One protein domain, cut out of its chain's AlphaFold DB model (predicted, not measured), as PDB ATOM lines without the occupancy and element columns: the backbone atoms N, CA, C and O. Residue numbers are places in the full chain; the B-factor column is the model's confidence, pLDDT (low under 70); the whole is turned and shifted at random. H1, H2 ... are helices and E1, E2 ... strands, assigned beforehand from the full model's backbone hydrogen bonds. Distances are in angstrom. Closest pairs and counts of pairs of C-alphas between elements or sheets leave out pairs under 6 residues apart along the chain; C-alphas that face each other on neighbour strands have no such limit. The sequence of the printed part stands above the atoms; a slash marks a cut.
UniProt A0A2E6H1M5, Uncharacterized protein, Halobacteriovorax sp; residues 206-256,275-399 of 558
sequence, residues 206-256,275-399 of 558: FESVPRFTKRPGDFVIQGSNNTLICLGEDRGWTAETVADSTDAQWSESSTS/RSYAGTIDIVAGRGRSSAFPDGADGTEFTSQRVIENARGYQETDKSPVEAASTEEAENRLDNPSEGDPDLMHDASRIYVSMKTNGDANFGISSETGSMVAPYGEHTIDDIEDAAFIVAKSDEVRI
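Overview. This is residues 206 to 256 and 275 to 399 of the 558 residues of an uncharacterized protein of Halobacteriovorax sp (UniProt A0A2E6H1M5). Little here is regular: an antiparallel wall, E1 E2 E3 E6 E7, has loops over one face; hairpin E4 E5 sits toward one end. The 176 printed residues, class mixed, 55 in named elements, run E1 E2 H1 E3 E4 E5 H2 E6 H3 E7. The whole is compact, radius of gyration of the C-alphas 17.9 A, spanning 62 by 33 by 32 A.

Arrangement. E1, residues 219 to 223, and E2, 227 to 233, form a hairpin, N 221 and O 229 2.9 A apart. H1, 239 to 243, and H3, 359 to 362, touch, closest C-alphas 239 and 362, 5.6 A. E6, 349 to 357, and E7, 387 to 394, have N 352 and O 391 2.8 A apart.

Along the chain. E3 spans 279 to 285, E4 307 to 309, E5 315 to 317, H2 321 to 324. E7 is 21.7 A long. C-alpha 219 is at (164.884, 233.173, 242.380), C-alpha 394 at (159.440, 221.860, 222.383).

Size, cuts and confidence. Residues 257 to 274 are cut out; C-alphas 256 and 275 are 13.7 A apart. Links E3 to E4, H2 to E6 and H3 to E7 are long. pLDDT is under 70 in 55 residues.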
ATOM      1  N   PHE A 206     173.023 209.451 237.150       88.50
ATOM      2  CA  PHE A 206     174.214 210.287 237.076       88.50
ATOM      3  C   PHE A 206     174.326 210.837 235.657       88.50
ATOM      4  O   PHE A 206     174.408 210.062 234.706       88.50
ATOM      5  N   GLU A 207     174.271 212.156 235.526       87.12
ATOM      6  CA  GLU A 207     174.405 212.862 234.254       87.12
ATOM      7  C   GLU A 207     175.097 214.208 234.472       87.12
ATOM      8  O   GLU A 207     175.003 214.800 235.552       87.12
ATOM      9  N   SER A 208     175.775 214.704 233.440       87.94
ATOM     10  CA  SER A 208     176.302 216.066 233.416       87.94
ATOM     11  C   SER A 208     175.152 217.070 233.323       87.94
ATOM     12  O   SER A 208     174.250 216.905 232.498       87.94
ATOM     13  N   VAL A 209     175.188 218.121 234.140       90.88
ATOM     14  CA  VAL A 209     174.144 219.153 234.167       90.88
ATOM     15  C   VAL A 209     174.787 220.531 234.049       90.88
ATOM     16  O   VAL A 209     175.656 220.851 234.866       90.88
ATOM     17  N   PRO A 210     174.332 221.378 233.109       90.12
ATOM     18  CA  PRO A 210     174.890 222.709 232.960       90.12
ATOM     19  C   PRO A 210     174.527 223.624 234.132       90.12
ATOM     20  O   PRO A 210     173.381 223.669 234.618       90.12
ATOM     21  N   ARG A 211     175.524 224.368 234.600       88.69
ATOM     22  CA  ARG A 211     175.457 225.264 235.755       88.69
ATOM     23  C   ARG A 211     174.737 226.552 235.377       88.69
ATOM     24  O   ARG A 211     175.167 227.277 234.505       88.69
ATOM     25  N   PHE A 212     173.609 226.843 236.029       91.75
ATOM     26  CA  PHE A 212     172.890 228.094 235.782       91.75
ATOM     27  C   PHE A 212     173.558 229.256 236.518       91.75
ATOM     28  O   PHE A 212     173.587 229.267 237.754       91.75
ATOM     29  N   THR A 213     173.988 230.283 235.792       88.56
ATOM     30  CA  THR A 213     174.471 231.517 236.421       88.56
ATOM     31  C   THR A 213     173.298 232.443 236.741       88.56
ATOM     32  O   THR A 213     172.725 233.083 235.862       88.56
ATOM     33  N   LYS A 214     172.906 232.509 238.021       89.81
ATOM     34  CA  LYS A 214     171.813 233.382 238.489       89.81
ATOM     35  C   LYS A 214     172.249 234.839 238.653       89.81
ATOM     36  O   LYS A 214     173.315 235.110 239.206       89.81
ATOM     37  N   ARG A 215     171.373 235.789 238.316       87.88
ATOM     38  CA  ARG A 215     171.536 237.199 238.709       87.88
ATOM     39  C   ARG A 215     171.181 237.379 240.196       87.88
ATOM     40  O   ARG A 215     170.438 236.569 240.762       87.88
ATOM     41  N   PRO A 216     171.658 238.445 240.871       87.19
ATOM     42  CA  PRO A 216     171.336 238.691 242.281       87.19
ATOM     43  C   PRO A 216     169.831 238.760 242.591       87.19
ATOM     44  O   PRO A 216     169.423 238.365 243.683       87.19
ATOM     45  N   GLY A 217     169.021 239.235 241.639       86.50
ATOM     46  CA  GLY A 217     167.563 239.337 241.762       86.50
ATOM     47  C   GLY A 217     166.792 238.047 241.465       86.50
ATOM     48  O   GLY A 217     165.620 237.964 241.825       86.50
ATOM     49  N   ASP A 218     167.432 237.040 240.863       92.25
ATOM     50  CA  ASP A 218     166.741 235.834 240.411       92.25
ATOM     51  C   ASP A 218     166.456 234.878 241.573       92.25
ATOM     52  O   ASP A 218     167.329 234.562 242.404       92.25
ATOM     53  N   PHE A 219     165.244 234.330 241.575       95.75
ATOM     54  CA  PHE A 219     164.884 233.173 242.380       95.75
ATOM     55  C   PHE A 219     164.875 231.917 241.510       95.75
ATOM     56  O   PHE A 219     164.122 231.824 240.544       95.75
ATOM     57  N   VAL A 220     165.715 230.946 241.868       95.06
ATOM     58  CA  VAL A 220     165.991 229.766 241.047       95.06
ATOM     59  C   VAL A 220     165.685 228.495 241.818       95.06
ATOM     60  O   VAL A 220     166.164 228.306 242.938       95.06
ATOM     61  N   ILE A 221     164.927 227.603 241.187       94.62
ATOM     62  CA  ILE A 221     164.751 226.216 241.610       94.62
ATOM     63  C   ILE A 221     165.326 225.340 240.502       94.62
ATOM     64  O   ILE A 221     164.796 225.312 239.395       94.62
ATOM     65  N   GLN A 222     166.405 224.624 240.806       92.38
ATOM     66  CA  GLN A 222     167.101 223.776 239.847       92.38
ATOM     67  C   GLN A 222     167.114 222.324 240.325       92.38
ATOM     68  O   GLN A 222     167.420 222.045 241.487       92.38
ATOM     69  N   GLY A 223     166.749 221.404 239.435       91.94
ATOM     70  CA  GLY A 223     166.799 219.967 239.680       91.94
ATOM     71  C   GLY A 223     168.135 219.356 239.257       91.94
ATOM     72  O   GLY A 223     168.847 219.905 238.419       91.94
ATOM     73  N   SER A 224     168.440 218.166 239.782       91.19
ATOM     74  CA  SER A 224     169.652 217.411 239.425       91.19
ATOM     75  C   SER A 224     169.625 216.793 238.029       91.19
ATOM     76  O   SER A 224     170.588 216.134 237.660       91.19
ATOM     77  N   ASN A 225     168.524 216.960 237.288       92.06
ATOM     78  CA  ASN A 225     168.293 216.294 236.009       92.06
ATOM     79  C   ASN A 225     168.002 217.317 234.903       92.06
ATOM     80  O   ASN A 225     166.946 217.291 234.274       92.06
ATOM     81  N   ASN A 226     168.878 218.320 234.792       93.00
ATOM     82  CA  ASN A 226     168.807 219.417 233.823       93.00
ATOM     83  C   ASN A 226     167.415 220.074 233.682       93.00
ATOM     84  O   ASN A 226     166.900 220.288 232.584       93.00
ATOM     85  N   THR A 227     166.804 220.398 234.823       95.25
ATOM     86  CA  THR A 227     165.517 221.103 234.915       95.25
ATOM     87  C   THR A 227     165.667 222.369 235.743       95.25
ATOM     88  O   THR A 227     166.402 222.388 236.733       95.25
ATOM     89  N   LEU A 228     164.971 223.432 235.344       95.94
ATOM     90  CA  LEU A 228     165.090 224.752 235.953       95.94
ATOM     91  C   LEU A 228     163.748 225.491 235.933       95.94
ATOM     92  O   LEU A 228     163.036 225.485 234.929       95.94
ATOM     93  N   ILE A 229     163.450 226.174 237.036       97.50
ATOM     94  CA  ILE A 229     162.484 227.269 237.098       97.50
ATOM     95  C   ILE A 229     163.228 228.512 237.583       97.50
ATOM     96  O   ILE A 229     163.772 228.511 238.692       97.50
ATOM     97  N   CYS A 230     163.233 229.567 236.777       96.81
ATOM     98  CA  CYS A 230     163.787 230.869 237.130       96.81
ATOM     99  C   CYS A 230     162.668 231.917 237.176       96.81
ATOM    100  O   CYS A 230     161.917 232.076 236.215       96.81
ATOM    101  N   LEU A 231     162.559 232.627 238.299       96.69
ATOM    102  CA  LEU A 231     161.767 233.848 238.429       96.69
ATOM    103  C   LEU A 231     162.749 235.017 238.445       96.69
ATOM    104  O   LEU A 231     163.461 235.211 239.434       96.69
ATOM    105  N   GLY A 232     162.802 235.760 237.350       92.88
ATOM    106  CA  GLY A 232     163.806 236.793 237.144       92.88
ATOM    107  C   GLY A 232     163.358 237.799 236.098       92.88
ATOM    108  O   GLY A 232     162.205 238.233 236.088       92.88
ATOM    109  N   GLU A 233     164.284 238.170 235.228       89.25
ATOM    110  CA  GLU A 233     164.059 239.128 234.149       89.25
ATOM    111  C   GLU A 233     164.355 238.501 232.784       89.25
ATOM    112  O   GLU A 233     165.053 237.486 232.703       89.25
ATOM    113  N   ASP A 234     163.833 239.115 231.722       87.19
ATOM    114  CA  ASP A 234     164.131 238.746 230.335       87.19
ATOM    115  C   ASP A 234     165.654 238.661 230.101       87.19
ATOM    116  O   ASP A 234     166.429 239.558 230.466       87.19
ATOM    117  N   ARG A 235     166.088 237.509 229.583       85.88
ATOM    118  CA  ARG A 235     167.481 237.177 229.255       85.88
ATOM    119  C   ARG A 235     167.537 235.933 228.379       85.88
ATOM    120  O   ARG A 235     166.589 235.143 228.361       85.88
ATOM    121  N   GLY A 236     168.699 235.721 227.779       85.31
ATOM    122  CA  GLY A 236     169.024 234.515 227.040       85.31
ATOM    123  C   GLY A 236     169.578 234.825 225.667       85.31
ATOM    124  O   GLY A 236     169.496 235.952 225.180       85.31
ATOM    125  N   TRP A 237     170.126 233.789 225.061       84.94
ATOM    126  CA  TRP A 237     170.572 233.800 223.688       84.94
ATOM    127  C   TRP A 237     169.369 233.658 222.757       84.94
ATOM    128  O   TRP A 237     168.527 232.769 222.904       84.94
ATOM    129  N   THR A 238     169.284 234.593 221.824       82.06
ATOM    130  CA  THR A 238     168.241 234.764 220.808       82.06
ATOM    131  C   THR A 238     168.707 234.230 219.454       82.06
ATOM    132  O   THR A 238     169.907 234.046 219.246       82.06
ATOM    133  N   ALA A 239     167.784 234.047 218.506       73.75
ATOM    134  CA  ALA A 239     168.118 233.659 217.132       73.75
ATOM    135  C   ALA A 239     169.180 234.561 216.481       73.75
ATOM    136  O   ALA A 239     170.108 234.058 215.856       73.75
ATOM    137  N   GLU A 240     169.071 235.877 216.668       68.38
ATOM    138  CA  GLU A 240     170.010 236.856 216.116       68.38
ATOM    139  C   GLU A 240     171.391 236.730 216.766       68.38
ATOM    140  O   GLU A 240     172.393 236.548 216.078       68.38
ATOM    141  N   THR A 241     171.438 236.711 218.102       68.94
ATOM    142  CA  THR A 241     172.705 236.592 218.840       68.94
ATOM    143  C   THR A 241     173.408 235.262 218.598       68.94
ATOM    144  O   THR A 241     174.622 235.210 218.713       68.94
ATOM    145  N   VAL A 242     172.669 234.194 218.280       65.94
ATOM    146  CA  VAL A 242     173.215 232.874 217.925       65.94
ATOM    147  C   VAL A 242     173.728 232.850 216.480       65.94
ATOM    148  O   VAL A 242     174.681 232.138 216.188       65.94
ATOM    149  N   ALA A 243     173.105 233.600 215.567       56.16
ATOM    150  CA  ALA A 243     173.466 233.608 214.150       56.16
ATOM    151  C   ALA A 243     174.658 234.524 213.817       56.16
ATOM    152  O   ALA A 243     175.410 234.217 212.892       56.16
ATOM    153  N   ASP A 244     174.819 235.641 214.535       53.41
ATOM    154  CA  ASP A 244     175.870 236.643 214.271       53.41
ATOM    155  C   ASP A 244     177.208 236.330 214.963       53.41
ATOM    156  O   ASP A 244     178.262 236.901 214.681       53.41
ATOM    157  N   SER A 245     177.192 235.379 215.881       54.75
ATOM    158  CA  SER A 245     178.334 235.054 216.711       54.75
ATOM    159  C   SER A 245     179.205 233.996 216.044       54.75
ATOM    160  O   SER A 245     178.875 232.821 215.935       54.75
ATOM    161  N   THR A 246     180.377 234.428 215.587       51.62
ATOM    162  CA  THR A 246     181.480 233.508 215.289       51.62
ATOM    163  C   THR A 246     181.912 232.823 216.588       51.62
ATOM    164  O   THR A 246     181.987 233.521 217.600       51.62
ATOM    165  N   ASP A 247     182.259 231.530 216.552       50.38
ATOM    166  CA  ASP A 247     182.585 230.641 217.695       50.38
ATOM    167  C   ASP A 247     183.419 231.259 218.850       50.38
ATOM    168  O   ASP A 247     183.366 230.784 219.981       50.38
ATOM    169  N   ALA A 248     184.180 232.332 218.600       44.66
ATOM    170  CA  ALA A 248     184.968 233.062 219.595       44.66
ATOM    171  C   ALA A 248     184.177 234.035 220.503       44.66
ATOM    172  O   ALA A 248     184.651 234.343 221.587       44.66
ATOM    173  N   GLN A 249     182.999 234.534 220.107       50.09
ATOM    174  CA  GLN A 249     182.216 235.466 220.947       50.09
ATOM    175  C   GLN A 249     181.418 234.756 222.051       50.09
ATOM    176  O   GLN A 249     181.075 235.364 223.061       50.09
ATOM    177  N   TRP A 250     181.146 233.460 221.884       54.75
ATOM    178  CA  TRP A 250     180.391 232.634 222.837       54.75
ATOM    179  C   TRP A 250     181.119 232.409 224.159       54.75
ATOM    180  O   TRP A 250     180.485 232.233 225.199       54.75
ATOM    181  N   SER A 251     182.450 232.423 224.125       51.78
ATOM    182  CA  SER A 251     183.291 232.119 225.278       51.78
ATOM    183  C   SER A 251     183.628 233.338 226.136       51.78
ATOM    184  O   SER A 251     184.215 233.167 227.200       51.78
ATOM    185  N   GLU A 252     183.267 234.562 225.733       58.31
ATOM    186  CA  GLU A 252     183.716 235.770 226.443       58.31
ATOM    187  C   GLU A 252     182.709 236.306 227.479       58.31
ATOM    188  O   GLU A 252     183.121 236.990 228.420       58.31
ATOM    189  N   SER A 253     181.412 235.976 227.390       65.56
ATOM    190  CA  SER A 253     180.407 236.544 228.304       65.56
ATOM    191  C   SER A 253     179.182 235.666 228.565       65.56
ATOM    192  O   SER A 253     178.642 235.004 227.685       65.56
ATOM    193  N   SER A 254     178.699 235.717 229.808       72.94
ATOM    194  CA  SER A 254     177.395 235.181 230.210       72.94
ATOM    195  C   SER A 254     176.306 236.235 230.020       72.94
ATOM    196  O   SER A 254     176.482 237.386 230.420       72.94
ATOM    197  N   THR A 255     175.108 235.821 229.612       74.62
ATOM    198  CA  THR A 255     173.901 236.674 229.629       74.62
ATOM    199  C   THR A 255     173.503 237.099 231.051       74.62
ATOM    200  O   THR A 255     172.651 237.969 231.244       74.62
ATOM    201  N   SER A 256     174.081 236.492 232.093       74.56
ATOM    202  CA  SER A 256     173.942 236.958 233.478       74.56
ATOM    203  C   SER A 256     174.800 238.196 233.778       74.56
ATOM    204  O   SER A 256     174.428 238.978 234.659       74.56
ATOM    205  N   ARG A 275     164.877 247.132 228.212       56.69
ATOM    206  CA  ARG A 275     164.531 245.792 228.742       56.69
ATOM    207  C   ARG A 275     164.457 245.778 230.278       56.69
ATOM    208  O   ARG A 275     164.184 244.759 230.912       56.69
ATOM    209  N   SER A 276     164.698 246.926 230.908       56.81
ATOM    210  CA  SER A 276     164.420 247.146 232.323       56.81
ATOM    211  C   SER A 276     162.918 246.970 232.587       56.81
ATOM    212  O   SER A 276     162.096 247.492 231.846       56.81
ATOM    213  N   TYR A 277     162.561 246.246 233.655       66.12
ATOM    214  CA  TYR A 277     161.175 245.940 234.067       66.12
ATOM    215  C   TYR A 277     160.446 244.817 233.302       66.12
ATOM    216  O   TYR A 277     159.227 244.692 233.417       66.12
ATOM    217  N   ALA A 278     161.171 243.943 232.602       80.44
ATOM    218  CA  ALA A 278     160.615 242.733 231.999       80.44
ATOM    219  C   ALA A 278     160.646 241.551 232.982       80.44
ATOM    220  O   ALA A 278     161.544 240.714 232.925       80.44
ATOM    221  N   GLY A 279     159.699 241.498 233.924       91.38
ATOM    222  CA  GLY A 279     159.566 240.338 234.808       91.38
ATOM    223  C   GLY A 279     159.268 239.074 233.999       91.38
ATOM    224  O   GLY A 279     158.312 239.060 233.218       91.38
ATOM    225  N   THR A 280     160.058 238.024 234.213       94.19
ATOM    226  CA  THR A 280     160.026 236.809 233.396       94.19
ATOM    227  C   THR A 280     160.043 235.553 234.256       94.19
ATOM    228  O   THR A 280     160.789 235.438 235.233       94.19
ATOM    229  N   ILE A 281     159.204 234.595 233.873       97.62
ATOM    230  CA  ILE A 281     159.205 233.229 234.382       97.62
ATOM    231  C   ILE A 281     159.721 232.328 233.271       97.62
ATOM    232  O   ILE A 281     159.119 232.237 232.201       97.62
ATOM    233  N   ASP A 282     160.812 231.639 233.565       96.44
ATOM    234  CA  ASP A 282     161.430 230.684 232.664       96.44
ATOM    235  C   ASP A 282     161.355 229.276 233.254       96.44
ATOM    236  O   ASP A 282     161.884 229.018 234.338       96.44
ATOM    237  N   ILE A 283     160.673 228.372 232.552       97.88
ATOM    238  CA  ILE A 283     160.564 226.957 232.904       97.88
ATOM    239  C   ILE A 283     161.188 226.157 231.770       97.88
ATOM    240  O   ILE A 283     160.655 226.144 230.661       97.88
ATOM    241  N   VAL A 284     162.276 225.449 232.056       96.38
ATOM    242  CA  VAL A 284     163.045 224.741 231.029       96.38
ATOM    243  C   VAL A 284     163.503 223.364 231.498       96.38
ATOM    244  O   VAL A 284     163.866 223.153 232.660       96.38
ATOM    245  N   ALA A 285     163.477 222.416 230.566       95.31
ATOM    246  CA  ALA A 285     164.058 221.089 230.695       95.31
ATOM    247  C   ALA A 285     164.987 220.829 229.504       95.31
ATOM    248  O   ALA A 285     164.612 221.100 228.363       95.31
ATOM    249  N   GLY A 286     166.179 220.292 229.773       91.69
ATOM    250  CA  GLY A 286     167.173 219.989 228.741       91.69
ATOM    251  C   GLY A 286     167.869 221.236 228.193       91.69
ATOM    252  O   GLY A 286     167.809 221.477 226.988       91.69
ATOM    253  N   ARG A 287     168.494 222.032 229.075       90.94
ATOM    254  CA  ARG A 287     169.327 223.176 228.671       90.94
ATOM    255  C   ARG A 287     170.656 222.735 228.078       90.94
ATOM    256  O   ARG A 287     171.165 221.691 228.493       90.94
ATOM    257  N   GLY A 288     171.224 223.550 227.192       82.69
ATOM    258  CA  GLY A 288     172.542 223.280 226.614       82.69
ATOM    259  C   GLY A 288     172.538 222.002 225.779       82.69
ATOM    260  O   GLY A 288     173.491 221.229 225.804       82.69
ATOM    261  N   ARG A 289     171.418 221.732 225.096       74.62
ATOM    262  CA  ARG A 289     171.266 220.592 224.190       74.62
ATOM    263  C   ARG A 289     172.005 220.901 222.887       74.62
ATOM    264  O   ARG A 289     171.379 221.138 221.858       74.62
ATOM    265  N   SER A 290     173.330 220.897 222.923       52.00
ATOM    266  CA  SER A 290     174.123 220.728 221.714       52.00
ATOM    267  C   SER A 290     174.179 219.239 221.353       52.00
ATOM    268  O   SER A 290     173.864 218.357 222.161       52.00
ATOM    269  N   SER A 291     174.408 218.957 220.074       42.22
ATOM    270  CA  SER A 291     174.315 217.629 219.470       42.22
ATOM    271  C   SER A 291     175.043 216.568 220.286       42.22
ATOM    272  O   SER A 291     176.214 216.718 220.603       42.22
ATOM    273  N   ALA A 292     174.350 215.462 220.563       36.09
ATOM    274  CA  ALA A 292     174.955 214.240 221.063       36.09
ATOM    275  C   ALA A 292     176.296 213.973 220.356       36.09
ATOM    276  O   ALA A 292     176.311 213.772 219.143       36.09
ATOM    277  N   PHE A 293     177.375 214.012 221.138       40.59
ATOM    278  CA  PHE A 293     178.738 213.579 220.841       40.59
ATOM    279  C   PHE A 293     178.929 212.897 219.468       40.59
ATOM    280  O   PHE A 293     178.660 211.698 219.338       40.59
ATOM    281  N   PRO A 294     179.462 213.590 218.450       32.94
ATOM    282  CA  PRO A 294     180.388 212.953 217.537       32.94
ATOM    283  C   PRO A 294     181.748 212.895 218.247       32.94
ATOM    284  O   PRO A 294     182.319 213.927 218.580       32.94
ATOM    285  N   ASP A 295     182.204 211.677 218.535       36.91
ATOM    286  CA  ASP A 295     183.527 211.311 219.057       36.91
ATOM    287  C   ASP A 295     184.598 212.428 219.030       36.91
ATOM    288  O   ASP A 295     185.089 212.812 217.969       36.91
ATOM    289  N   GLY A 296     185.027 212.878 220.215       40.03
ATOM    290  CA  GLY A 296     186.350 213.485 220.406       40.03
ATOM    291  C   GLY A 296     186.555 214.939 219.966       40.03
ATOM    292  O   GLY A 296     187.705 215.333 219.784       40.03
ATOM    293  N   ALA A 297     185.506 215.748 219.795       39.56
ATOM    294  CA  ALA A 297     185.686 217.175 219.523       39.56
ATOM    295  C   ALA A 297     185.944 217.976 220.816       39.56
ATOM    296  O   ALA A 297     185.061 218.172 221.646       39.56
ATOM    297  N   ASP A 298     187.183 218.436 220.957       48.62
ATOM    298  CA  ASP A 298     187.639 219.442 221.912       48.62
ATOM    299  C   ASP A 298     186.970 220.793 221.579       48.62
ATOM    300  O   ASP A 298     187.320 221.444 220.592       48.62
ATOM    301  N   GLY A 299     185.934 221.187 222.329       51.56
ATOM    302  CA  GLY A 299     185.222 222.446 222.094       51.56
ATOM    303  C   GLY A 299     184.095 222.730 223.089       51.56
ATOM    304  O   GLY A 299     183.295 221.860 223.420       51.56
ATOM    305  N   THR A 300     184.032 223.968 223.578       54.44
ATOM    306  CA  THR A 300     182.912 224.514 224.357       54.44
ATOM    307  C   THR A 300     181.709 224.714 223.444       54.44
ATOM    308  O   THR A 300     181.664 225.677 222.677       54.44
ATOM    309  N   GLU A 301     180.719 223.829 223.500       64.25
ATOM    310  CA  GLU A 301     179.513 223.978 222.683       64.25
ATOM    311  C   GLU A 301     178.514 224.928 223.373       64.25
ATOM    312  O   GLU A 301     177.485 224.515 223.911       64.25
ATOM    313  N   PHE A 302     178.828 226.226 223.378       76.69
ATOM    314  CA  PHE A 302     177.916 227.301 223.785       76.69
ATOM    315  C   PHE A 302     177.344 227.135 225.208       76.69
ATOM    316  O   PHE A 302     178.089 226.950 226.165       76.69
ATOM    317  N   THR A 303     176.019 227.156 225.372       84.75
ATOM    318  CA  THR A 303     175.337 227.006 226.668       84.75
ATOM    319  C   THR A 303     175.414 225.596 227.264       84.75
ATOM    320  O   THR A 303     174.927 225.373 228.379       84.75
ATOM    321  N   SER A 304     176.015 224.632 226.562       84.00
ATOM    322  CA  SER A 304     176.260 223.290 227.090       84.00
ATOM    323  C   SER A 304     177.439 223.261 228.063       84.00
ATOM    324  O   SER A 304     178.347 224.090 228.047       84.00
ATOM    325  N   GLN A 305     177.418 222.273 228.945       82.31
ATOM    326  CA  GLN A 305     178.528 221.974 229.832       82.31
ATOM    327  C   GLN A 305     179.585 221.121 229.135       82.31
ATOM    328  O   GLN A 305     179.257 220.218 228.367       82.31
ATOM    329  N   ARG A 306     180.849 221.311 229.517       80.62
ATOM    330  CA  ARG A 306     181.876 220.304 229.247       80.62
ATOM    331  C   ARG A 306     181.590 219.044 230.059       80.62
ATOM    332  O   ARG A 306     181.176 219.120 231.219       80.62
ATOM    333  N   VAL A 307     181.821 217.888 229.451       81.44
ATOM    334  CA  VAL A 307     181.549 216.579 230.051       81.44
ATOM    335  C   VAL A 307     182.851 215.814 230.210       81.44
ATOM    336  O   VAL A 307     183.653 215.757 229.284       81.44
ATOM    337  N   ILE A 308     183.030 215.191 231.370       80.19
ATOM    338  CA  ILE A 308     184.153 214.306 231.670       80.19
ATOM    339  C   ILE A 308     183.629 213.003 232.277       80.19
ATOM    340  O   ILE A 308     182.649 212.992 233.026       80.19
ATOM    341  N   GLU A 309     184.261 211.880 231.946       83.25
ATOM    342  CA  GLU A 309     183.964 210.595 232.577       83.25
ATOM    343  C   GLU A 309     184.760 210.463 233.880       83.25
ATOM    344  O   GLU A 309     185.962 210.712 233.927       83.25
ATOM    345  N   ASN A 310     184.095 210.078 234.968       83.00
ATOM    346  CA  ASN A 310     184.732 209.926 236.272       83.00
ATOM    347  C   ASN A 310     185.253 208.504 236.520       83.00
ATOM    348  O   ASN A 310     184.999 207.570 235.764       83.00
ATOM    349  N   ALA A 311     185.944 208.295 237.644       83.19
ATOM    350  CA  ALA A 311     186.551 207.000 237.971       83.19
ATOM    351  C   ALA A 311     185.554 205.826 238.134       83.19
ATOM    352  O   ALA A 311     185.990 204.671 238.177       83.19
ATOM    353  N   ARG A 312     184.244 206.102 238.228       83.12
ATOM    354  CA  ARG A 312     183.156 205.105 238.274       83.12
ATOM    355  C   ARG A 312     182.498 204.864 236.907       83.12
ATOM    356  O   ARG A 312     181.572 204.065 236.823       83.12
ATOM    357  N   GLY A 313     182.981 205.515 235.851       84.38
ATOM    358  CA  GLY A 313     182.459 205.395 234.491       84.38
ATOM    359  C   GLY A 313     181.170 206.177 234.238       84.38
ATOM    360  O   GLY A 313     180.437 205.886 233.295       84.38
ATOM    361  N   TYR A 314     180.845 207.140 235.107       86.12
ATOM    362  CA  TYR A 314     179.710 208.037 234.906       86.12
ATOM    363  C   TYR A 314     180.179 209.362 234.318       86.12
ATOM    364  O   TYR A 314     181.225 209.882 234.707       86.12
ATOM    365  N   GLN A 315     179.364 209.931 233.434       85.94
ATOM    366  CA  GLN A 315     179.559 211.285 232.930       85.94
ATOM    367  C   GLN A 315     179.173 212.309 234.006       85.94
ATOM    368  O   GLN A 315     178.098 212.217 234.604       85.94
ATOM    369  N   GLU A 316     180.043 213.286 234.246       84.88
ATOM    370  CA  GLU A 316     179.784 214.456 235.087       84.88
ATOM    371  C   GLU A 316     180.230 215.742 234.379       84.88
ATOM    372  O   GLU A 316     180.923 215.697 233.362       84.88
ATOM    373  N   THR A 317     179.805 216.895 234.896       86.69
ATOM    374  CA  THR A 317     180.259 218.187 234.375       86.69
ATOM    375  C   THR A 317     181.736 218.383 234.713       86.69
ATOM    376  O   THR A 317     182.134 218.242 235.877       86.69
ATOM    377  N   ASP A 318     182.545 218.740 233.716       82.44
ATOM    378  CA  ASP A 318     183.934 219.112 233.950       82.44
ATOM    379  C   ASP A 318     184.000 220.479 234.634       82.44
ATOM    380  O   ASP A 318     183.619 221.523 234.100       82.44
ATOM    381  N   LYS A 319     184.462 220.451 235.879       81.50
ATOM    382  CA  LYS A 319     184.555 221.622 236.747       81.50
ATOM    383  C   LYS A 319     185.945 222.250 236.712       81.50
ATOM    384  O   LYS A 319     186.099 223.322 237.300       81.50
ATOM    385  N   SER A 320     186.941 221.594 236.099       73.44
ATOM    386  CA  SER A 320     188.325 222.082 235.986       73.44
ATOM    387  C   SER A 320     189.001 221.841 234.624       73.44
ATOM    388  O   SER A 320     190.147 221.391 234.606       73.44
ATOM    389  N   PRO A 321     188.371 222.213 233.493       64.69
ATOM    390  CA  PRO A 321     188.914 221.980 232.146       64.69
ATOM    391  C   PRO A 321     190.315 222.561 231.909       64.69
ATOM    392  O   PRO A 321     191.136 221.996 231.191       64.69
ATOM    393  N   VAL A 322     190.635 223.680 232.556       60.41
ATOM    394  CA  VAL A 322     191.923 224.368 232.395       60.41
ATOM    395  C   VAL A 322     193.108 223.605 233.002       60.41
ATOM    396  O   VAL A 322     194.225 223.724 232.499       60.41
ATOM    397  N   GLU A 323     192.898 222.800 234.052       53.22
ATOM    398  CA  GLU A 323     193.975 221.971 234.621       53.22
ATOM    399  C   GLU A 323     194.384 220.835 233.661       53.22
ATOM    400  O   GLU A 323     195.532 220.392 233.702       53.22
ATOM    401  N   ALA A 324     193.489 220.428 232.751       48.44
ATOM    402  CA  ALA A 324     193.757 219.436 231.710       48.44
ATOM    403  C   ALA A 324     194.430 220.039 230.455       48.44
ATOM    404  O   ALA A 324     195.224 219.369 229.802       48.44
ATOM    405  N   ALA A 325     194.183 221.318 230.139       49.09
ATOM    406  CA  ALA A 325     194.582 221.939 228.867       49.09
ATOM    407  C   ALA A 325     196.038 222.465 228.784       49.09
ATOM    408  O   ALA A 325     196.459 222.960 227.740       49.09
ATOM    409  N   SER A 326     196.852 222.354 229.841       46.00
ATOM    410  CA  SER A 326     198.302 222.674 229.851       46.00
ATOM    411  C   SER A 326     198.740 224.093 229.419       46.00
ATOM    412  O   SER A 326     199.934 224.326 229.216       46.00
ATOM    413  N   THR A 327     197.836 225.070 229.303       46.50
ATOM    414  CA  THR A 327     198.195 226.448 228.922       46.50
ATOM    415  C   THR A 327     198.309 227.349 230.157       46.50
ATOM    416  O   THR A 327     197.404 227.416 230.980       46.50
ATOM    417  N   GLU A 328     199.439 228.051 230.302       47.66
ATOM    418  CA  GLU A 328     199.790 228.888 231.471       47.66
ATOM    419  C   GLU A 328     198.851 230.096 231.714       47.66
ATOM    420  O   GLU A 328     199.025 230.810 232.702       47.66
ATOM    421  N   GLU A 329     197.865 230.340 230.843       47.44
ATOM    422  CA  GLU A 329     197.086 231.588 230.801       47.44
ATOM    423  C   GLU A 329     195.563 231.416 230.927       47.44
ATOM    424  O   GLU A 329     194.866 232.411 231.120       47.44
ATOM    425  N   ALA A 330     195.018 230.197 230.858       54.38
ATOM    426  CA  ALA A 330     193.574 230.019 230.981       54.38
ATOM    427  C   ALA A 330     193.157 230.055 232.463       54.38
ATOM    428  O   ALA A 330     193.767 229.424 233.322       54.38
ATOM    429  N   GLU A 331     192.127 230.828 232.805       59.28
ATOM    430  CA  GLU A 331     191.523 230.807 234.137       59.28
ATOM    431  C   GLU A 331     190.292 229.905 234.080       59.28
ATOM    432  O   GLU A 331     189.367 230.176 233.327       59.28
ATOM    433  N   ASN A 332     190.233 228.866 234.913       63.44
ATOM    434  CA  ASN A 332     189.154 227.869 234.893       63.44
ATOM    435  C   ASN A 332     187.723 228.453 234.971       63.44
ATOM    436  O   ASN A 332     186.769 227.901 234.439       63.44
ATOM    437  N   ARG A 333     187.564 229.616 235.618       62.31
ATOM    438  CA  ARG A 333     186.280 230.336 235.701       62.31
ATOM    439  C   ARG A 333     185.847 231.027 234.399       62.31
ATOM    440  O   ARG A 333     184.729 231.521 234.352       62.31
ATOM    441  N   LEU A 334     186.734 231.127 233.411       65.94
ATOM    442  CA  LEU A 334     186.512 231.787 232.122       65.94
ATOM    443  C   LEU A 334     186.421 230.789 230.958       65.94
ATOM    444  O   LEU A 334     186.341 231.223 229.820       65.94
ATOM    445  N   ASP A 335     186.456 229.480 231.221       70.44
ATOM    446  CA  ASP A 335     186.469 228.472 230.154       70.44
ATOM    447  C   ASP A 335     185.157 228.447 229.348       70.44
ATOM    448  O   ASP A 335     185.190 228.503 228.125       70.44
ATOM    449  N   ASN A 336     184.003 228.443 230.028       77.69
ATOM    450  CA  ASN A 336     182.699 228.623 229.388       77.69
ATOM    451  C   ASN A 336     181.762 229.494 230.244       77.69
ATOM    452  O   ASN A 336     180.944 228.972 231.007       77.69
ATOM    453  N   PRO A 337     181.848 230.830 230.136       79.94
ATOM    454  CA  PRO A 337     180.957 231.738 230.853       79.94
ATOM    455  C   PRO A 337     179.480 231.558 230.479       79.94
ATOM    456  O   PRO A 337     178.612 231.824 231.308       79.94
ATOM    457  N   SER A 338     179.192 231.110 229.254       81.44
ATOM    458  CA  SER A 338     177.829 230.949 228.737       81.44
ATOM    459  C   SER A 338     177.133 229.660 229.196       81.44
ATOM    460  O   SER A 338     175.933 229.501 228.961       81.44
ATOM    461  N   GLU A 339     177.846 228.752 229.876       86.31
ATOM    462  CA  GLU A 339     177.295 227.484 230.360       86.31
ATOM    463  C   GLU A 339     175.978 227.701 231.119       86.31
ATOM    464  O   GLU A 339     175.870 228.527 232.027       86.31
ATOM    465  N   GLY A 340     174.959 226.932 230.743       88.56
ATOM    466  CA  GLY A 340     173.663 226.903 231.404       88.56
ATOM    467  C   GLY A 340     172.834 228.178 231.289       88.56
ATOM    468  O   GLY A 340     171.743 228.209 231.880       88.56
ATOM    469  N   ASP A 341     173.292 229.191 230.550       89.19
ATOM    470  CA  ASP A 341     172.466 230.340 230.203       89.19
ATOM    471  C   ASP A 341     171.274 229.924 229.329       89.19
ATOM    472  O   ASP A 341     171.337 228.915 228.627       89.19
ATOM    473  N   PRO A 342     170.151 230.664 229.386       90.50
ATOM    474  CA  PRO A 342     168.999 230.358 228.554       90.50
ATOM    475  C   PRO A 342     169.349 230.422 227.066       90.50
ATOM    476  O   PRO A 342     169.798 231.465 226.596       90.50
ATOM    477  N   ASP A 343     169.082 229.347 226.329       88.62
ATOM    478  CA  ASP A 343     169.143 229.317 224.868       88.62
ATOM    479  C   ASP A 343     167.716 229.162 224.328       88.62
ATOM    480  O   ASP A 343     167.075 228.115 224.463       88.62
ATOM    481  N   LEU A 344     167.172 230.232 223.744       89.81
ATOM    482  CA  LEU A 344     165.798 230.236 223.234       89.81
ATOM    483  C   LEU A 344     165.661 229.428 221.932       89.81
ATOM    484  O   LEU A 344     164.545 229.078 221.522       89.81
ATOM    485  N   MET A 345     166.782 229.081 221.297       85.50
ATOM    486  CA  MET A 345     166.835 228.359 220.034       85.50
ATOM    487  C   MET A 345     166.997 226.855 220.215       85.50
ATOM    488  O   MET A 345     166.186 226.118 219.640       85.50
ATOM    489  N   HIS A 346     167.965 226.416 221.017       85.88
ATOM    490  CA  HIS A 346     168.396 225.014 221.058       85.88
ATOM    491  C   HIS A 346     167.970 224.237 222.305       85.88
ATOM    492  O   HIS A 346     168.038 223.005 222.300       85.88
ATOM    493  N   ASP A 347     167.486 224.903 223.357       90.00
ATOM    494  CA  ASP A 347     167.006 224.188 224.540       90.00
ATOM    495  C   ASP A 347     165.823 223.263 224.208       90.00
ATOM    496  O   ASP A 347     164.935 223.596 223.418       90.00
ATOM    497  N   ALA A 348     165.792 222.082 224.835       92.00
ATOM    498  CA  ALA A 348     164.914 220.990 224.409       92.00
ATOM    499  C   ALA A 348     163.419 221.293 224.574       92.00
ATOM    500  O   ALA A 348     162.588 220.884 223.760       92.00
ATOM    501  N   SER A 349     163.037 221.912 225.692       95.75
ATOM    502  CA  SER A 349     161.644 222.235 226.001       95.75
ATOM    503  C   SER A 349     161.556 223.380 226.997       95.75
ATOM    504  O   SER A 349     162.159 223.325 228.070       95.75
ATOM    505  N   ARG A 350     160.765 224.398 226.657       95.06
ATOM    506  CA  ARG A 350     160.699 225.666 227.377       95.06
ATOM    507  C   ARG A 350     159.287 226.243 227.376       95.06
ATOM    508  O   ARG A 350     158.610 226.266 226.347       95.06
ATOM    509  N   ILE A 351     158.868 226.743 228.533       97.44
ATOM    510  CA  ILE A 351     157.742 227.667 228.671       97.44
ATOM    511  C   ILE A 351     158.317 228.985 229.176       97.44
ATOM    512  O   ILE A 351     158.871 229.046 230.272       97.44
ATOM    513  N   TYR A 352     158.169 230.025 228.367       96.31
ATOM    514  CA  TYR A 352     158.684 231.357 228.634       96.31
ATOM    515  C   TYR A 352     157.521 232.327 228.785       96.31
ATOM    516  O   TYR A 352     156.708 232.462 227.872       96.31
ATOM    517  N   VAL A 353     157.417 232.975 229.941       96.81
ATOM    518  CA  VAL A 353     156.374 233.964 230.228       96.81
ATOM    519  C   VAL A 353     157.060 235.265 230.584       96.81
ATOM    520  O   VAL A 353     157.681 235.348 231.640       96.81
ATOM    521  N   SER A 354     156.934 236.275 229.733       94.50
ATOM    522  CA  SER A 354     157.563 237.580 229.940       94.50
ATOM    523  C   SER A 354     156.526 238.695 229.890       94.50
ATOM    524  O   SER A 354     155.600 238.665 229.077       94.50
ATOM    525  N   MET A 355     156.686 239.690 230.765       93.50
ATOM    526  CA  MET A 355     155.901 240.927 230.732       93.50
ATOM    527  C   MET A 355     156.240 241.810 229.524       93.50
ATOM    528  O   MET A 355     155.393 242.605 229.119       93.50
ATOM    529  N   LYS A 356     157.469 241.703 229.001       89.31
ATOM    530  CA  LYS A 356     158.010 242.547 227.930       89.31
ATOM    531  C   LYS A 356     159.188 241.830 227.256       89.31
ATOM    532  O   LYS A 356     160.227 241.656 227.886       89.31
ATOM    533  N   THR A 357     159.032 241.370 226.019       89.00
ATOM    534  CA  THR A 357     160.099 240.713 225.240       89.00
ATOM    535  C   THR A 357     159.802 240.805 223.743       89.00
ATOM    536  O   THR A 357     158.657 241.040 223.359       89.00
ATOM    537  N   ASN A 358     160.808 240.571 222.902       88.69
ATOM    538  CA  ASN A 358     160.650 240.457 221.449       88.69
ATOM    539  C   ASN A 358     160.407 238.989 221.099       88.69
ATOM    540  O   ASN A 358     161.294 238.309 220.587       88.69
ATOM    541  N   GLY A 359     159.234 238.468 221.469       88.38
ATOM    542  CA  GLY A 359     158.946 237.031 221.430       88.38
ATOM    543  C   GLY A 359     159.128 236.410 220.046       88.38
ATOM    544  O   GLY A 359     159.614 235.287 219.951       88.38
ATOM    545  N   ASP A 360     158.816 237.147 218.981       88.19
ATOM    546  CA  ASP A 360     158.939 236.618 217.627       88.19
ATOM    547  C   ASP A 360     160.407 236.538 217.171       88.19
ATOM    548  O   ASP A 360     160.911 235.466 216.819       88.19
ATOM    549  N   ALA A 361     161.139 237.650 217.273       84.75
ATOM    550  CA  ALA A 361     162.555 237.718 216.913       84.75
ATOM    551  C   ALA A 361     163.424 236.792 217.784       84.75
ATOM    552  O   ALA A 361     164.244 236.027 217.271       84.75
ATOM    553  N   ASN A 362     163.195 236.783 219.102       86.81
ATOM    554  CA  ASN A 362     163.999 236.019 220.056       86.81
ATOM    555  C   ASN A 362     163.962 234.507 219.789       86.81
ATOM    556  O   ASN A 362     164.966 233.823 219.993       86.81
ATOM    557  N   PHE A 363     162.822 234.000 219.313       89.06
ATOM    558  CA  PHE A 363     162.609 232.588 218.991       89.06
ATOM    559  C   PHE A 363     162.777 232.265 217.495       89.06
ATOM    560  O   PHE A 363     162.481 231.140 217.082       89.06
ATOM    561  N   GLY A 364     163.267 233.216 216.691       84.69
ATOM    562  CA  GLY A 364     163.568 233.014 215.273       84.69
ATOM    563  C   GLY A 364     162.331 232.830 214.397       84.69
ATOM    564  O   GLY A 364     162.408 232.162 213.368       84.69
ATOM    565  N   ILE A 365     161.189 233.382 214.811       84.38
ATOM    566  CA  ILE A 365     159.931 233.346 214.061       84.38
ATOM    567  C   ILE A 365     159.631 234.701 213.410       84.38
ATOM    568  O   ILE A 365     158.476 235.066 213.285       84.38
ATOM    569  N   SER A 366     160.645 235.442 212.968       76.50
ATOM    570  CA  SER A 366     160.420 236.777 212.407       76.50
ATOM    571  C   SER A 366     159.777 236.761 211.013       76.50
ATOM    572  O   SER A 366     159.884 235.786 210.248       76.50
ATOM    573  N   SER A 367     159.140 237.873 210.663       68.62
ATOM    574  CA  SER A 367     158.654 238.164 209.315       68.62
ATOM    575  C   SER A 367     159.803 238.268 208.295       68.62
ATOM    576  O   SER A 367     159.666 237.805 207.159       68.62
ATOM    577  N   GLU A 368     160.968 238.776 208.712       67.06
ATOM    578  CA  GLU A 368     162.162 238.938 207.868       67.06
ATOM    579  C   GLU A 368     162.814 237.603 207.482       67.06
ATOM    580  O   GLU A 368     163.300 237.438 206.360       67.06
ATOM    581  N   THR A 369     162.781 236.617 208.383       64.62
ATOM    582  CA  THR A 369     163.324 235.270 208.145       64.62
ATOM    583  C   THR A 369     162.409 234.389 207.291       64.62
ATOM    584  O   THR A 369     162.787 233.268 206.947       64.62
ATOM    585  N   GLY A 370     161.202 234.856 206.941       63.50
ATOM    586  CA  GLY A 370     160.218 234.080 206.173       63.50
ATOM    587  C   GLY A 370     159.670 232.857 206.922       63.50
ATOM    588  O   GLY A 370     159.049 231.980 206.322       63.50
ATOM    589  N   SER A 371     159.903 232.779 208.234       70.94
ATOM    590  CA  SER A 371     159.426 231.703 209.112       70.94
ATOM    591  C   SER A 371     157.922 231.778 209.377       70.94
ATOM    592  O   SER A 371     157.296 230.758 209.671       70.94
ATOM    593  N   MET A 372     157.332 232.968 209.251       73.62
ATOM    594  CA  MET A 372     155.890 233.167 209.317       73.62
ATOM    595  C   MET A 372     155.284 233.145 207.915       73.62
ATOM    596  O   MET A 372     155.713 233.861 207.014       73.62
ATOM    597  N   VAL A 373     154.245 232.330 207.728       68.75
ATOM    598  CA  VAL A 373     153.470 232.332 206.483       68.75
ATOM    599  C   VAL A 373     152.566 233.558 206.485       68.75
ATOM    600  O   VAL A 373     151.706 233.689 207.358       68.75
ATOM    601  N   ALA A 374     152.740 234.433 205.493       68.44
ATOM    602  CA  ALA A 374     151.906 235.617 205.344       68.44
ATOM    603  C   ALA A 374     150.417 235.225 205.222       68.44
ATOM    604  O   ALA A 374     150.074 234.297 204.477       68.44
ATOM    605  N   PRO A 375     149.512 235.915 205.934       69.06
ATOM    606  CA  PRO A 375     148.090 235.656 205.833       69.06
ATOM    607  C   PRO A 375     147.578 236.090 204.453       69.06
ATOM    608  O   PRO A 375     148.182 236.894 203.747       69.06
ATOM    609  N   TYR A 376     146.429 235.556 204.048       65.44
ATOM    610  CA  TYR A 376     145.819 235.921 202.772       65.44
ATOM    611  C   TYR A 376     145.415 237.412 202.729       65.44
ATOM    612  O   TYR A 376     144.720 237.897 203.624       65.44
ATOM    613  N   GLY A 377     145.732 238.107 201.628       65.19
ATOM    614  CA  GLY A 377     145.272 239.479 201.344       65.19
ATOM    615  C   GLY A 377     146.278 240.577 201.709       65.19
ATOM    616  O   GLY A 377     147.476 240.351 201.659       65.19
ATOM    617  N   GLU A 378     145.784 241.778 202.037       60.88
ATOM    618  CA  GLU A 378     146.601 242.939 202.464       60.88
ATOM    619  C   GLU A 378     146.988 242.887 203.957       60.88
ATOM    620  O   GLU A 378     147.443 243.877 204.522       60.88
ATOM    621  N   HIS A 379     146.751 241.759 204.628       67.69
ATOM    622  CA  HIS A 379     147.094 241.600 206.035       67.69
ATOM    623  C   HIS A 379     148.594 241.306 206.161       67.69
ATOM    624  O   HIS A 379     149.098 240.391 205.513       67.69
ATOM    625  N   THR A 380     149.297 242.062 207.001       68.62
ATOM    626  CA  THR A 380     150.681 241.772 207.391       68.62
ATOM    627  C   THR A 380     150.690 241.107 208.766       68.62
ATOM    628  O   THR A 380     149.813 241.363 209.596       68.62
ATOM    629  N   ILE A 381     151.631 240.187 208.976       74.25
ATOM    630  CA  ILE A 381     152.029 239.775 210.323       74.25
ATOM    631  C   ILE A 381     153.307 240.551 210.582       74.25
ATOM    632  O   ILE A 381     154.339 240.239 209.994       74.25
ATOM    633  N   ASP A 382     153.174 241.610 211.368       82.19
ATOM    634  CA  ASP A 382     154.309 242.403 211.808       82.19
ATOM    635  C   ASP A 382     154.899 241.729 213.050       82.19
ATOM    636  O   ASP A 382     154.150 241.208 213.884       82.19
ATOM    637  N   ASP A 383     156.223 241.748 213.168       83.62
ATOM    638  CA  ASP A 383     156.901 241.258 214.362       83.62
ATOM    639  C   ASP A 383     156.483 242.102 215.569       83.62
ATOM    640  O   ASP A 383     156.494 243.339 215.527       83.62
ATOM    641  N   ILE A 384     156.062 241.438 216.646       86.31
ATOM    642  CA  ILE A 384     155.643 242.138 217.856       86.31
ATOM    643  C   ILE A 384     156.859 242.302 218.769       86.31
ATOM    644  O   ILE A 384     157.386 241.347 219.347       86.31
ATOM    645  N   GLU A 385     157.269 243.553 218.936       86.25
ATOM    646  CA  GLU A 385     158.343 243.950 219.840       86.25
ATOM    647  C   GLU A 385     157.789 244.413 221.192       86.25
ATOM    648  O   GLU A 385     156.674 244.937 221.287       86.25
ATOM    649  N   ASP A 386     158.587 244.243 222.247       85.38
ATOM    650  CA  ASP A 386     158.370 244.873 223.550       85.38
ATOM    651  C   ASP A 386     156.981 244.615 224.175       85.38
ATOM    652  O   ASP A 386     156.424 245.449 224.899       85.38
ATOM    653  N   ALA A 387     156.423 243.422 223.946       90.25
ATOM    654  CA  ALA A 387     155.097 243.036 224.427       90.25
ATOM    655  C   ALA A 387     155.139 241.879 225.432       90.25
ATOM    656  O   ALA A 387     156.168 241.243 225.661       90.25
ATOM    657  N   ALA A 388     153.993 241.598 226.053       93.75
ATOM    658  CA  ALA A 388     153.848 240.431 226.909       93.75
ATOM    659  C   ALA A 388     153.684 239.169 226.054       93.75
ATOM    660  O   ALA A 388     152.786 239.100 225.214       93.75
ATOM    661  N   PHE A 389     154.504 238.153 226.318       93.75
ATOM    662  CA  PHE A 389     154.485 236.892 225.581       93.75
ATOM    663  C   PHE A 389     154.371 235.690 226.509       93.75
ATOM    664  O   PHE A 389     154.927 235.657 227.609       93.75
ATOM    665  N   ILE A 390     153.686 234.666 226.004       96.56
ATOM    666  CA  ILE A 390     153.775 233.298 226.502       96.56
ATOM    667  C   ILE A 390     154.204 232.432 225.323       96.56
ATOM    668  O   ILE A 390     153.435 232.252 224.380       96.56
ATOM    669  N   VAL A 391     155.414 231.887 225.388       95.56
ATOM    670  CA  VAL A 391     155.958 230.990 224.367       95.56
ATOM    671  C   VAL A 391     156.088 229.595 224.959       95.56
ATOM    672  O   VAL A 391     156.696 229.412 226.011       95.56
ATOM    673  N   ALA A 392     155.518 228.602 224.280       96.25
ATOM    674  CA  ALA A 392     155.732 227.191 224.573       96.25
ATOM    675  C   ALA A 392     156.447 226.556 223.378       96.25
ATOM    676  O   ALA A 392     155.857 226.424 222.306       96.25
ATOM    677  N   LYS A 393     157.711 226.172 223.567       94.19
ATOM    678  CA  LYS A 393     158.565 225.585 222.529       94.19
ATOM    679  C   LYS A 393     159.097 224.238 223.001       94.19
ATOM    680  O   LYS A 393     159.571 224.106 224.125       94.19
ATOM    681  N   SER A 394     158.975 223.228 222.154       95.56
ATOM    682  CA  SER A 394     159.440 221.860 222.383       95.56
ATOM    683  C   SER A 394     159.509 221.154 221.031       95.56
ATOM    684  O   SER A 394     158.838 221.591 220.095       95.56
ATOM    685  N   ASP A 395     160.245 220.045 220.944       93.19
ATOM    686  CA  ASP A 395     160.205 219.151 219.777       93.19
ATOM    687  C   ASP A 395     158.758 218.708 219.464       93.19
ATOM    688  O   ASP A 395     158.380 218.548 218.308       93.19
ATOM    689  N   GLU A 396     157.924 218.527 220.498       95.62
ATOM    690  CA  GLU A 396     156.568 217.988 220.382       95.62
ATOM    691  C   GLU A 396     155.596 218.653 221.380       95.62
ATOM    692  O   GLU A 396     155.615 218.360 222.578       95.62
ATOM    693  N   VAL A 397     154.670 219.496 220.901       95.88
ATOM    694  CA  VAL A 397     153.712 220.233 221.753       95.88
ATOM    695  C   VAL A 397     152.314 219.602 221.702       95.88
ATOM    696  O   VAL A 397     151.742 219.402 220.632       95.88
ATOM    697  N   ARG A 398     151.720 219.303 222.869       95.62
ATOM    698  CA  ARG A 398     150.365 218.724 222.992       95.62
ATOM    699  C   ARG A 398     149.511 219.506 223.992       95.62
ATOM    700  O   ARG A 398     149.924 219.703 225.130       95.62
ATOM    701  N   ILE A 399     148.282 219.853 223.602       95.88
ATOM    702  CA  ILE A 399     147.234 220.361 224.506       95.88
ATOM    703  C   ILE A 399     146.182 219.258 224.659       95.88
ATOM    704  O   ILE A 399     145.526 218.887 223.688       95.88
TER     705      ILE A 399